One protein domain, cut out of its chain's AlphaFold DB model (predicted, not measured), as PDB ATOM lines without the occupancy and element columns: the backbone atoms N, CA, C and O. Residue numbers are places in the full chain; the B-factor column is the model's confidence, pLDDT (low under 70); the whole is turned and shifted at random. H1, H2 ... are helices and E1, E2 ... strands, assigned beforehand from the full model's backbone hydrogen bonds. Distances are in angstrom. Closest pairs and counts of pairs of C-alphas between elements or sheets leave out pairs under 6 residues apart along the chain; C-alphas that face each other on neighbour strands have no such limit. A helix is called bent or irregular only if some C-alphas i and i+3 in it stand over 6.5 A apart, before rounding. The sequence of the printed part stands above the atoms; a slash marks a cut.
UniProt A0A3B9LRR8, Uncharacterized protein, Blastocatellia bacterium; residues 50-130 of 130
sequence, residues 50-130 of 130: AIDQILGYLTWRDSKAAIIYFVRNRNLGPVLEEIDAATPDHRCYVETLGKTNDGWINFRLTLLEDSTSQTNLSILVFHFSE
ATOM      1  N   ALA A  50     -19.228   3.944  39.644       77.62
ATOM      2  CA  ALA A  50     -17.786   4.065  39.390       77.62
ATOM      3  C   ALA A  50     -17.238   2.963  38.456       77.62
ATOM      4  O   ALA A  50     -16.280   3.198  37.718       77.62
ATOM      5  N   ILE A  51     -17.878   1.785  38.464       84.38
ATOM      6  CA  ILE A  51     -17.563   0.657  37.584       84.38
ATOM      7  C   ILE A  51     -17.949   0.958  36.126       84.38
ATOM      8  O   ILE A  51     -17.101   0.821  35.249       84.38
ATOM      9  N   ASP A  52     -19.165   1.440  35.846       84.12
ATOM     10  CA  ASP A  52     -19.543   1.867  34.489       84.12
ATOM     11  C   ASP A  52     -18.592   2.962  33.978       84.12
ATOM     12  O   ASP A  52     -18.144   2.914  32.832       84.12
ATOM     13  N   GLN A  53     -18.219   3.921  34.839       81.19
ATOM     14  CA  GLN A  53     -17.301   4.988  34.441       81.19
ATOM     15  C   GLN A  53     -15.941   4.442  34.009       81.19
ATOM     16  O   GLN A  53     -15.440   4.814  32.950       81.19
ATOM     17  N   ILE A  54     -15.327   3.585  34.834       85.25
ATOM     18  CA  ILE A  54     -13.996   3.068  34.522       85.25
ATOM     19  C   ILE A  54     -14.051   2.181  33.284       85.25
ATOM     20  O   ILE A  54     -13.232   2.376  32.394       85.25
ATOM     21  N   LEU A  55     -15.050   1.297  33.168       86.50
ATOM     22  CA  LEU A  55     -15.213   0.432  32.000       86.50
ATOM     23  C   LEU A  55     -15.428   1.231  30.707       86.50
ATOM     24  O   LEU A  55     -14.965   0.792  29.660       86.50
ATOM     25  N   GLY A  56     -16.060   2.408  30.771       84.56
ATOM     26  CA  GLY A  56     -16.204   3.314  29.627       84.56
ATOM     27  C   GLY A  56     -14.889   3.919  29.121       84.56
ATOM     28  O   GLY A  56     -14.830   4.387  27.986       84.56
ATOM     29  N   TYR A  57     -13.824   3.903  29.927       83.94
ATOM     30  CA  TYR A  57     -12.487   4.341  29.511       83.94
ATOM     31  C   TYR A  57     -11.606   3.203  28.995       83.94
ATOM     32  O   TYR A  57     -10.596   3.468  28.341       83.94
ATOM     33  N   LEU A  58     -11.946   1.953  29.313       86.06
ATOM     34  CA  LEU A  58     -11.130   0.796  28.966       86.06
ATOM     35  C   LEU A  58     -11.410   0.330  27.541       86.06
ATOM     36  O   LEU A  58     -12.537   0.339  27.054       86.06
ATOM     37  N   THR A  59     -10.359  -0.143  26.887       88.00
ATOM     38  CA  THR A  59     -10.423  -0.790  25.579       88.00
ATOM     39  C   THR A  59     -10.082  -2.272  25.706       88.00
ATOM     40  O   THR A  59      -9.584  -2.726  26.733       88.00
ATOM     41  N   TRP A  60     -10.266  -3.048  24.636       87.06
ATOM     42  CA  TRP A  60      -9.896  -4.473  24.592       87.06
ATOM     43  C   TRP A  60      -8.417  -4.757  24.922       87.06
ATOM     44  O   TRP A  60      -8.052  -5.893  25.217       87.06
ATOM     45  N   ARG A  61      -7.540  -3.744  24.867       87.56
ATOM     46  CA  ARG A  61      -6.128  -3.872  25.260       87.56
ATOM     47  C   ARG A  61      -5.919  -3.799  26.776       87.56
ATOM     48  O   ARG A  61      -4.878  -4.237  27.268       87.56
ATOM     49  N   ASP A  62      -6.891  -3.271  27.511       87.88
ATOM     50  CA  ASP A  62      -6.789  -2.971  28.933       87.88
ATOM     51  C   ASP A  62      -7.304  -4.142  29.776       87.88
ATOM     52  O   ASP A  62      -8.471  -4.244  30.151       87.88
ATOM     53  N   SER A  63      -6.392  -5.054  30.103       89.56
ATOM     54  CA  SER A  63      -6.712  -6.274  30.861       89.56
ATOM     55  C   SER A  63      -6.841  -6.069  32.377       89.56
ATOM     56  O   SER A  63      -7.225  -7.001  33.090       89.56
ATOM     57  N   LYS A  64      -6.478  -4.887  32.892       90.75
ATOM     58  CA  LYS A  64      -6.496  -4.567  34.325       90.75
ATOM     59  C   LYS A  64      -6.857  -3.106  34.559       90.75
ATOM     60  O   LYS A  64      -6.332  -2.231  33.878       90.75
ATOM     61  N   ALA A  65      -7.655  -2.854  35.587       90.06
ATOM     62  CA  ALA A  65      -7.988  -1.524  36.071       90.06
ATOM     63  C   ALA A  65      -8.072  -1.517  37.601       90.06
ATOM     64  O   ALA A  65      -8.205  -2.569  38.230       90.06
ATOM     65  N   ALA A  66      -8.000  -0.332  38.207       86.94
ATOM     66  CA  ALA A  66      -8.142  -0.194  39.649       86.94
ATOM     67  C   ALA A  66      -8.960   1.039  40.040       86.94
ATOM     68  O   ALA A  66      -8.791   2.113  39.465       86.94
ATOM     69  N   ILE A  67      -9.804   0.880  41.059       86.19
ATOM     70  CA  ILE A  67     -10.459   1.967  41.788       86.19
ATOM     71  C   ILE A  67      -9.790   2.054  43.157       86.19
ATOM     72  O   ILE A  67      -9.706   1.060  43.873       86.19
ATOM     73  N   ILE A  68      -9.324   3.245  43.523       81.88
ATOM     74  CA  ILE A  68      -8.806   3.528  44.863       81.88
ATOM     75  C   ILE A  68      -9.880   4.309  45.614       81.88
ATOM     76  O   ILE A  68     -10.286   5.385  45.178       81.88
ATOM     77  N   TYR A  69     -10.335   3.760  46.732       81.19
ATOM     78  CA  TYR A  69     -11.414   4.286  47.546       81.19
ATOM     79  C   TYR A  69     -10.909   4.597  48.956       81.19
ATOM     80  O   TYR A  69     -10.472   3.715  49.689       81.19
ATOM     81  N   PHE A  70     -10.939   5.868  49.344       75.94
ATOM     82  CA  PHE A  70     -10.513   6.295  50.674       75.94
ATOM     83  C   PHE A  70     -11.718   6.423  51.597       75.94
ATOM     84  O   PHE A  70     -12.694   7.089  51.261       75.94
ATOM     85  N   VAL A  71     -11.629   5.824  52.783       72.00
ATOM     86  CA  VAL A  71     -12.687   5.862  53.794       72.00
ATOM     87  C   VAL A  71     -12.176   6.437  55.112       72.00
ATOM     88  O   VAL A  71     -11.055   6.175  55.556       72.00
ATOM     89  N   ARG A  72     -13.031   7.212  55.785       70.25
ATOM     90  CA  ARG A  72     -12.752   7.733  57.136       70.25
ATOM     91  C   ARG A  72     -12.837   6.637  58.202       70.25
ATOM     92  O   ARG A  72     -12.193   6.727  59.243       70.25
ATOM     93  N   ASN A  73     -13.620   5.591  57.949       68.06
ATOM     94  CA  ASN A  73     -13.807   4.494  58.889       68.06
ATOM     95  C   ASN A  73     -12.533   3.637  58.991       68.06
ATOM     96  O   ASN A  73     -12.024   3.159  57.981       68.06
ATOM     97  N   ARG A  74     -12.031   3.413  60.214       76.81
ATOM     98  CA  ARG A  74     -10.911   2.486  60.458       76.81
ATOM     99  C   ARG A  74     -11.294   1.034  60.220       76.81
ATOM    100  O   ARG A  74     -10.432   0.225  59.891       76.81
ATOM    101  N   ASN A  75     -12.564   0.693  60.424       81.75
ATOM    102  CA  ASN A  75     -13.054  -0.645  60.159       81.75
ATOM    103  C   ASN A  75     -13.460  -0.761  58.685       81.75
ATOM    104  O   ASN A  75     -14.541  -0.319  58.298       81.75
ATOM    105  N   LEU A  76     -12.583  -1.365  57.881       83.25
ATOM    106  CA  LEU A  76     -12.806  -1.575  56.449       83.25
ATOM    107  C   LEU A  76     -13.767  -2.738  56.158       83.25
ATOM    108  O   LEU A  76     -14.331  -2.783  55.071       83.25
ATOM    109  N   GLY A  77     -13.976  -3.652  57.113       84.12
ATOM    110  CA  GLY A  77     -14.767  -4.874  56.921       84.12
ATOM    111  C   GLY A  77     -16.165  -4.621  56.345       84.12
ATOM    112  O   GLY A  77     -16.452  -5.132  55.268       84.12
ATOM    113  N   PRO A  78     -16.996  -3.766  56.972       80.44
ATOM    114  CA  PRO A  78     -18.337  -3.466  56.466       80.44
ATOM    115  C   PRO A  78     -18.342  -2.863  55.057       80.44
ATOM    116  O   PRO A  78     -19.220  -3.164  54.260       80.44
ATOM    117  N   VAL A  79     -17.344  -2.034  54.733       80.44
ATOM    118  CA  VAL A  79     -17.221  -1.416  53.404       80.44
ATOM    119  C   VAL A  79     -16.863  -2.470  52.358       80.44
ATOM    120  O   VAL A  79     -17.434  -2.489  51.274       80.44
ATOM    121  N   LEU A  80     -15.931  -3.367  52.683       82.88
ATOM    122  CA  LEU A  80     -15.555  -4.479  51.812       82.88
ATOM    123  C   LEU A  80     -16.727  -5.449  51.600       82.88
ATOM    124  O   LEU A  80     -16.939  -5.914  50.482       82.88
ATOM    125  N   GLU A  81     -17.501  -5.742  52.647       82.81
ATOM    126  CA  GLU A  81     -18.708  -6.572  52.557       82.81
ATOM    127  C   GLU A  81     -19.774  -5.932  51.665       82.81
ATOM    128  O   GLU A  81     -20.348  -6.617  50.824       82.81
ATOM    129  N   GLU A  82     -19.999  -4.624  51.792       81.31
ATOM    130  CA  GLU A  82     -20.957  -3.892  50.962       81.31
ATOM    131  C   GLU A  82     -20.535  -3.857  49.486       81.31
ATOM    132  O   GLU A  82     -21.351  -4.135  48.609       81.31
ATOM    133  N   ILE A  83     -19.252  -3.598  49.203       83.69
ATOM    134  CA  ILE A  83     -18.716  -3.627  47.833       83.69
ATOM    135  C   ILE A  83     -18.886  -5.020  47.220       83.69
ATOM    136  O   ILE A  83     -19.316  -5.138  46.072       83.69
ATOM    137  N   ASP A  84     -18.561  -6.079  47.962       85.94
ATOM    138  CA  ASP A  84     -18.717  -7.442  47.457       85.94
ATOM    139  C   ASP A  84     -20.177  -7.856  47.276       85.94
ATOM    140  O   ASP A  84     -20.476  -8.600  46.351       85.94
ATOM    141  N   ALA A  85     -21.081  -7.376  48.131       81.25
ATOM    142  CA  ALA A  85     -22.503  -7.662  48.005       81.25
ATOM    143  C   ALA A  85     -23.137  -6.931  46.811       81.25
ATOM    144  O   ALA A  85     -24.003  -7.499  46.157       81.25
ATOM    145  N   ALA A  86     -22.702  -5.700  46.516       81.88
ATOM    146  CA  ALA A  86     -23.299  -4.862  45.473       81.88
ATOM    147  C   ALA A  86     -22.698  -5.078  44.071       81.88
ATOM    148  O   ALA A  86     -23.391  -4.937  43.067       81.88
ATOM    149  N   THR A  87     -21.406  -5.411  43.965       85.06
ATOM    150  CA  THR A  87     -20.733  -5.556  42.656       85.06
ATOM    151  C   THR A  87     -21.342  -6.645  41.750       85.06
ATOM    152  O   THR A  87     -21.408  -6.413  40.540       85.06
ATOM    153  N   PRO A  88     -21.817  -7.799  42.266       89.12
ATOM    154  CA  PRO A  88     -22.463  -8.834  41.459       89.12
ATOM    155  C   PRO A  88     -23.720  -8.394  40.699       89.12
ATOM    156  O   PRO A  88     -24.034  -8.996  39.675       89.12
ATOM    157  N   ASP A  89     -24.407  -7.340  41.150       85.12
ATOM    158  CA  ASP A  89     -25.593  -6.800  40.469       85.12
ATOM    159  C   ASP A  89     -25.233  -5.963  39.224       85.12
ATOM    160  O   ASP A  89     -26.102  -5.580  38.435       85.12
ATOM    161  N   HIS A  90     -23.945  -5.681  39.000       87.88
ATOM    162  CA  HIS A  90     -23.487  -4.924  37.842       87.88
ATOM    163  C   HIS A  90     -23.608  -5.746  36.550       87.88
ATOM    164  O   HIS A  90     -23.111  -6.864  36.451       87.88
ATOM    165  N   ARG A  91     -24.164  -5.155  35.483       89.75
ATOM    166  CA  ARG A  91     -24.391  -5.829  34.183       89.75
ATOM    167  C   ARG A  91     -23.149  -6.464  33.538       89.75
ATOM    168  O   ARG A  91     -23.278  -7.392  32.747       89.75
ATOM    169  N   CYS A  92     -21.963  -5.937  33.835       91.81
ATOM    170  CA  CYS A  92     -20.684  -6.440  33.322       91.81
ATOM    171  C   CYS A  92     -19.979  -7.396  34.288       91.81
ATOM    172  O   CYS A  92     -18.837  -7.765  34.034       91.81
ATOM    173  N   TYR A  93     -20.600  -7.762  35.409       94.19
ATOM    174  CA  TYR A  93     -20.011  -8.687  36.365       94.19
ATOM    175  C   TYR A  93     -19.870 -10.096  35.781       94.19
ATOM    176  O   TYR A  93     -20.773 -10.608  35.121       94.19
ATOM    177  N   VAL A  94     -18.720 -10.724  36.041       95.69
ATOM    178  CA  VAL A  94     -18.462 -12.130  35.707       95.69
ATOM    179  C   VAL A  94     -18.249 -12.938  36.982       95.69
ATOM    180  O   VAL A  94     -18.975 -13.897  37.228       95.69
ATOM    181  N   GLU A  95     -17.252 -12.569  37.790       96.38
ATOM    182  CA  GLU A  95     -16.937 -13.268  39.041       96.38
ATOM    183  C   GLU A  95     -16.092 -12.419  40.002       96.38
ATOM    184  O   GLU A  95     -15.321 -11.549  39.587       96.38
ATOM    185  N   THR A  96     -16.172 -12.730  41.296       95.88
ATOM    186  CA  THR A  96     -15.217 -12.271  42.310       95.88
ATOM    187  C   THR A  96     -13.994 -13.190  42.308       95.88
ATOM    188  O   THR A  96     -14.088 -14.374  42.618       95.88
ATOM    189  N   LEU A  97     -12.822 -12.635  41.991       92.56
ATOM    190  CA  LEU A  97     -11.558 -13.377  41.892       92.56
ATOM    191  C   LEU A  97     -10.892 -13.599  43.253       92.56
ATOM    192  O   LEU A  97     -10.089 -14.517  43.415       92.56
ATOM    193  N   GLY A  98     -11.184 -12.739  44.224       87.75
ATOM    194  CA  GLY A  98     -10.673 -12.885  45.578       87.75
ATOM    195  C   GLY A  98     -10.728 -11.597  46.381       87.75
ATOM    196  O   GLY A  98     -10.704 -10.491  45.837       87.75
ATOM    197  N   LYS A  99     -10.750 -11.772  47.700       83.69
ATOM    198  CA  LYS A  99     -10.701 -10.709  48.701       83.69
ATOM    199  C   LYS A  99      -9.442 -10.888  49.530       83.69
ATOM    200  O   LYS A  99      -9.102 -12.019  49.878       83.69
ATOM    201  N   THR A 100      -8.777  -9.795  49.872       71.81
ATOM    202  CA  THR A 100      -7.751  -9.811  50.917       71.81
ATOM    203  C   THR A 100      -8.299  -9.128  52.163       71.81
ATOM    204  O   THR A 100      -9.095  -8.194  52.080       71.81
ATOM    205  N   ASN A 101      -7.847  -9.569  53.336       65.75
ATOM    206  CA  ASN A 101      -8.147  -8.871  54.590       65.75
ATOM    207  C   ASN A 101      -7.466  -7.488  54.665       65.75
ATOM    208  O   ASN A 101      -7.765  -6.705  55.560       65.75
ATOM    209  N   ASP A 102      -6.581  -7.187  53.710       70.81
ATOM    210  CA  ASP A 102      -5.719  -6.005  53.677       70.81
ATOM    211  C   ASP A 102      -6.344  -4.815  52.929       70.81
ATOM    212  O   ASP A 102      -5.653  -3.845  52.621       70.81
ATOM    213  N   GLY A 103      -7.647  -4.870  52.635       81.62
ATOM    214  CA  GLY A 103      -8.384  -3.716  52.127       81.62
ATOM    215  C   GLY A 103      -8.685  -3.719  50.635       81.62
ATOM    216  O   GLY A 103      -9.060  -2.673  50.137       81.62
ATOM    217  N   TRP A 104      -8.568  -4.818  49.884       89.06
ATOM    218  CA  TRP A 104      -8.997  -4.805  48.476       89.06
ATOM    219  C   TRP A 104      -9.753  -6.051  48.026       89.06
ATOM    220  O   TRP A 104      -9.605  -7.148  48.571       89.06
ATOM    221  N   ILE A 105     -10.540  -5.872  46.966       91.56
ATOM    222  CA  ILE A 105     -11.333  -6.919  46.317       91.56
ATOM    223  C   ILE A 105     -11.057  -6.896  44.821       91.56
ATOM    224  O   ILE A 105     -10.956  -5.830  44.214       91.56
ATOM    225  N   ASN A 106     -10.910  -8.078  44.232       93.81
ATOM    226  CA  ASN A 106     -10.692  -8.237  42.804       93.81
ATOM    227  C   ASN A 106     -11.920  -8.854  42.148       93.81
ATOM    228  O   ASN A 106     -12.391  -9.912  42.567       93.81
ATOM    229  N   PHE A 107     -12.360  -8.232  41.065       95.00
ATOM    230  CA  PHE A 107     -13.466  -8.682  40.236       95.00
ATOM    231  C   PHE A 107     -12.986  -8.918  38.813       95.00
ATOM    232  O   PHE A 107     -12.060  -8.264  38.327       95.00
ATOM    233  N   ARG A 108     -13.650  -9.839  38.127       96.56
ATOM    234  CA  ARG A 108     -13.585  -9.976  36.680       96.56
ATOM    235  C   ARG A 108     -14.851  -9.382  36.092       96.56
ATOM    236  O   ARG A 108     -15.952  -9.747  36.504       96.56
ATOM    237  N   LEU A 109     -14.668  -8.483  35.133       95.25
ATOM    238  CA  LEU A 109     -15.746  -7.788  34.443       95.25
ATOM    239  C   LEU A 109     -15.582  -7.929  32.928       95.25
ATOM    240  O   LEU A 109     -14.459  -8.055  32.436       95.25
ATOM    241  N   THR A 110     -16.680  -7.873  32.184       95.50
ATOM    242  CA  THR A 110     -16.658  -7.618  30.737       95.50
ATOM    243  C   THR A 110     -16.495  -6.124  30.445       95.50
ATOM    244  O   THR A 110     -16.693  -5.284  31.326       95.50
ATOM    245  N   LEU A 111     -16.133  -5.767  29.209       89.69
ATOM    246  CA  LEU A 111     -16.181  -4.371  28.761       89.69
ATOM    247  C   LEU A 111     -17.621  -3.973  28.389       89.69
ATOM    248  O   LEU A 111     -18.411  -4.819  27.971       89.69
ATOM    249  N   LEU A 112     -17.966  -2.682  28.513       83.88
ATOM    250  CA  LEU A 112     -19.340  -2.195  28.283       83.88
ATOM    251  C   LEU A 112     -19.870  -2.508  26.879       83.88
ATOM    252  O   LEU A 112     -21.038  -2.853  26.720       83.88
ATOM    253  N   GLU A 113     -19.012  -2.359  25.871       79.88
ATOM    254  CA  GLU A 113     -19.365  -2.528  24.458       79.88
ATOM    255  C   GLU A 113     -18.902  -3.878  23.887       79.88
ATOM    256  O   GLU A 113     -19.204  -4.201  22.741       79.88
ATOM    257  N   ASP A 114     -18.183  -4.681  24.678       83.25
ATOM    258  CA  ASP A 114     -17.628  -5.963  24.251       83.25
ATOM    259  C   ASP A 114     -17.694  -6.995  25.382       83.25
ATOM    260  O   ASP A 114     -16.864  -7.025  26.292       83.25
ATOM    261  N   SER A 115     -18.672  -7.895  25.280       81.62
ATOM    262  CA  SER A 115     -18.873  -8.991  26.226       81.62
ATOM    263  C   SER A 115     -17.848 -10.125  26.092       81.62
ATOM    264  O   SER A 115     -17.856 -11.040  26.914       81.62
ATOM    265  N   THR A 116     -17.014 -10.122  25.047       85.94
ATOM    266  CA  THR A 116     -15.968 -11.138  24.837       85.94
ATOM    267  C   THR A 116     -14.652 -10.743  25.493       85.94
ATOM    268  O   THR A 116     -13.944 -11.603  26.021       85.94
ATOM    269  N   SER A 117     -14.357  -9.445  25.520       89.94
ATOM    270  CA  SER A 117     -13.215  -8.899  26.238       89.94
ATOM    271  C   SER A 117     -13.507  -8.799  27.731       89.94
ATOM    272  O   SER A 117     -14.585  -8.387  28.160       89.94
ATOM    273  N   GLN A 118     -12.510  -9.159  28.534       93.75
ATOM    274  CA  GLN A 118     -12.590  -9.122  29.988       93.75
ATOM    275  C   GLN A 118     -11.454  -8.295  30.566       93.75
ATOM    276  O   GLN A 118     -10.340  -8.268  30.036       93.75
ATOM    277  N   THR A 119     -11.735  -7.664  31.696       94.25
ATOM    278  CA  THR A 119     -10.764  -6.910  32.476       94.25
ATOM    279  C   THR A 119     -10.863  -7.302  33.943       94.25
ATOM    280  O   THR A 119     -11.943  -7.605  34.461       94.25
ATOM    281  N   ASN A 120      -9.724  -7.311  34.626       95.38
ATOM    282  CA  ASN A 120      -9.695  -7.491  36.068       95.38
ATOM    283  C   ASN A 120      -9.754  -6.114  36.735       95.38
ATOM    284  O   ASN A 120      -8.836  -5.309  36.567       95.38
ATOM    285  N   LEU A 121     -10.804  -5.860  37.511       94.19
ATOM    286  CA  LEU A 121     -10.952  -4.644  38.301       94.19
ATOM    287  C   LEU A 121     -10.557  -4.910  39.754       94.19
ATOM    288  O   LEU A 121     -11.172  -5.733  40.431       94.19
ATOM    289  N   SER A 122      -9.564  -4.175  40.246       92.50
ATOM    290  CA  SER A 122      -9.203  -4.149  41.665       92.50
ATOM    291  C   SER A 122      -9.831  -2.936  42.345       92.50
ATOM    292  O   SER A 122      -9.569  -1.805  41.949       92.50
ATOM    293  N   ILE A 123     -10.623  -3.136  43.393       90.12
ATOM    294  CA  ILE A 123     -11.105  -2.046  44.247       90.12
ATOM    295  C   ILE A 123     -10.282  -2.064  45.530       90.12
ATOM    296  O   ILE A 123     -10.398  -2.998  46.319       90.12
ATOM    297  N   LEU A 124      -9.430  -1.054  45.712       85.50
ATOM    298  CA  LEU A 124      -8.572  -0.890  46.881       85.50
ATOM    299  C   LEU A 124      -9.167   0.151  47.819       85.50
ATOM    300  O   LEU A 124      -9.336   1.304  47.442       85.50
ATOM    301  N   VAL A 125      -9.443  -0.253  49.046       85.00
ATOM    302  CA  VAL A 125     -10.028   0.551  50.107       85.00
ATOM    303  C   VAL A 125      -8.952   0.888  51.134       85.00
ATOM    304  O   VAL A 125      -8.346   0.001  51.733       85.00
ATOM    305  N   PHE A 126      -8.734   2.176  51.373       82.19
ATOM    306  CA  PHE A 126      -7.752   2.658  52.339       82.19
ATOM    307  C   PHE A 126      -8.422   3.487  53.421       82.19
ATOM    308  O   PHE A 126      -9.191   4.403  53.131       82.19
ATOM    309  N   HIS A 127      -8.070   3.221  54.677       80.94
ATOM    310  CA  HIS A 127      -8.338   4.182  55.734       80.94
ATOM    311  C   HIS A 127      -7.389   5.372  55.579       80.94
ATOM    312  O   HIS A 127      -6.172   5.189  55.528       80.94
ATOM    313  N   PHE A 128      -7.935   6.584  55.557       77.06
ATOM    314  CA  PHE A 128      -7.143   7.800  55.685       77.06
ATOM    315  C   PHE A 128      -7.439   8.452  57.034       77.06
ATOM    316  O   PHE A 128      -8.589   8.777  57.340       77.06
ATOM    317  N   SER A 129      -6.403   8.606  57.855       60.47
ATOM    318  CA  SER A 129      -6.478   9.334  59.118       60.47
ATOM    319  C   SER A 129      -6.184  10.813  58.864       60.47
ATOM    320  O   SER A 129      -5.031  11.159  58.606       60.47
ATOM    321  N   GLU A 130      -7.218  11.655  58.929       55.72
ATOM    322  CA  GLU A 130      -7.060  13.082  59.262       55.72
ATOM    323  C   GLU A 130      -6.828  13.249  60.768       55.72
ATOM    324  O   GLU A 130      -7.468  12.502  61.551       55.72
TER     325      GLU A 130
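What this domain is: This is residues 50 to 130 of the 130 residues of an uncharacterized protein of Blastocatellia bacterium (UniProt A0A3B9LRR8). A strongly twisted sheet of four strands makes one layer, with both helices over one face: H2 along the strands and the shorter H1 slantwise to them, while no named helix covers the other face. The printed part has 81 residues with two named helices and four named strands, in the order H1, E1, H2, E2, E3, E4. The mixed sheet runs E1, E4, E3, E2, and the class is mixed, helices and strands. The whole is compact, with a radius of gyration of the C-alphas of 13.0 A, and elongated, spanning 40 by 22 by 17 A.

Where its parts are: H1, residues 50 to 57, begins at C-alpha 50 (-17.786, 4.065, 39.390). E1, residues 64 to 71, is 22.9 A long. H2, residues 77 to 89, is 19.8 A long and only just irregular: C-alphas 85 and 88 are 6.7 A apart. E2 is residues 93 to 99 and E3 residues 104 to 110. E4, residues 118 to 127, is 29.3 A long and ends at C-alpha 127 (-8.338, 4.182, 55.734).

How they stand to each other: E1 is parallel to E4 at 20 degrees, with N 69 and O 124 2.7 A apart. E2, E3 and E4 form a meander, each the antiparallel neighbour of the one before; N 108 and O 95 are 2.8 A apart, as are N 121 and O 107. E1, H2, E2 is a split strand-helix-strand unit, E4 and E3 between its strands, with a right-handed crossover. H2 is over E4 and E3 at a height over the sheet of 8.3 A; its closest C-alphas to E2 are Thr 87 and Tyr 93, 7.1 A. H1, on the same face, is over E4 at 8.6 A, and H1 and H2 are apart. O i to N i+4 pairs are within hydrogen-bond range in 3 of 4 cases in H1 and 7 of 9 in H2.

The domain as a whole: The farthest C-alphas, of Thr 116 and Glu 130, are 43.0 A apart. The printed part has no cut and no long link. Residues 73, 101 and 129 to 130 have pLDDT under 70.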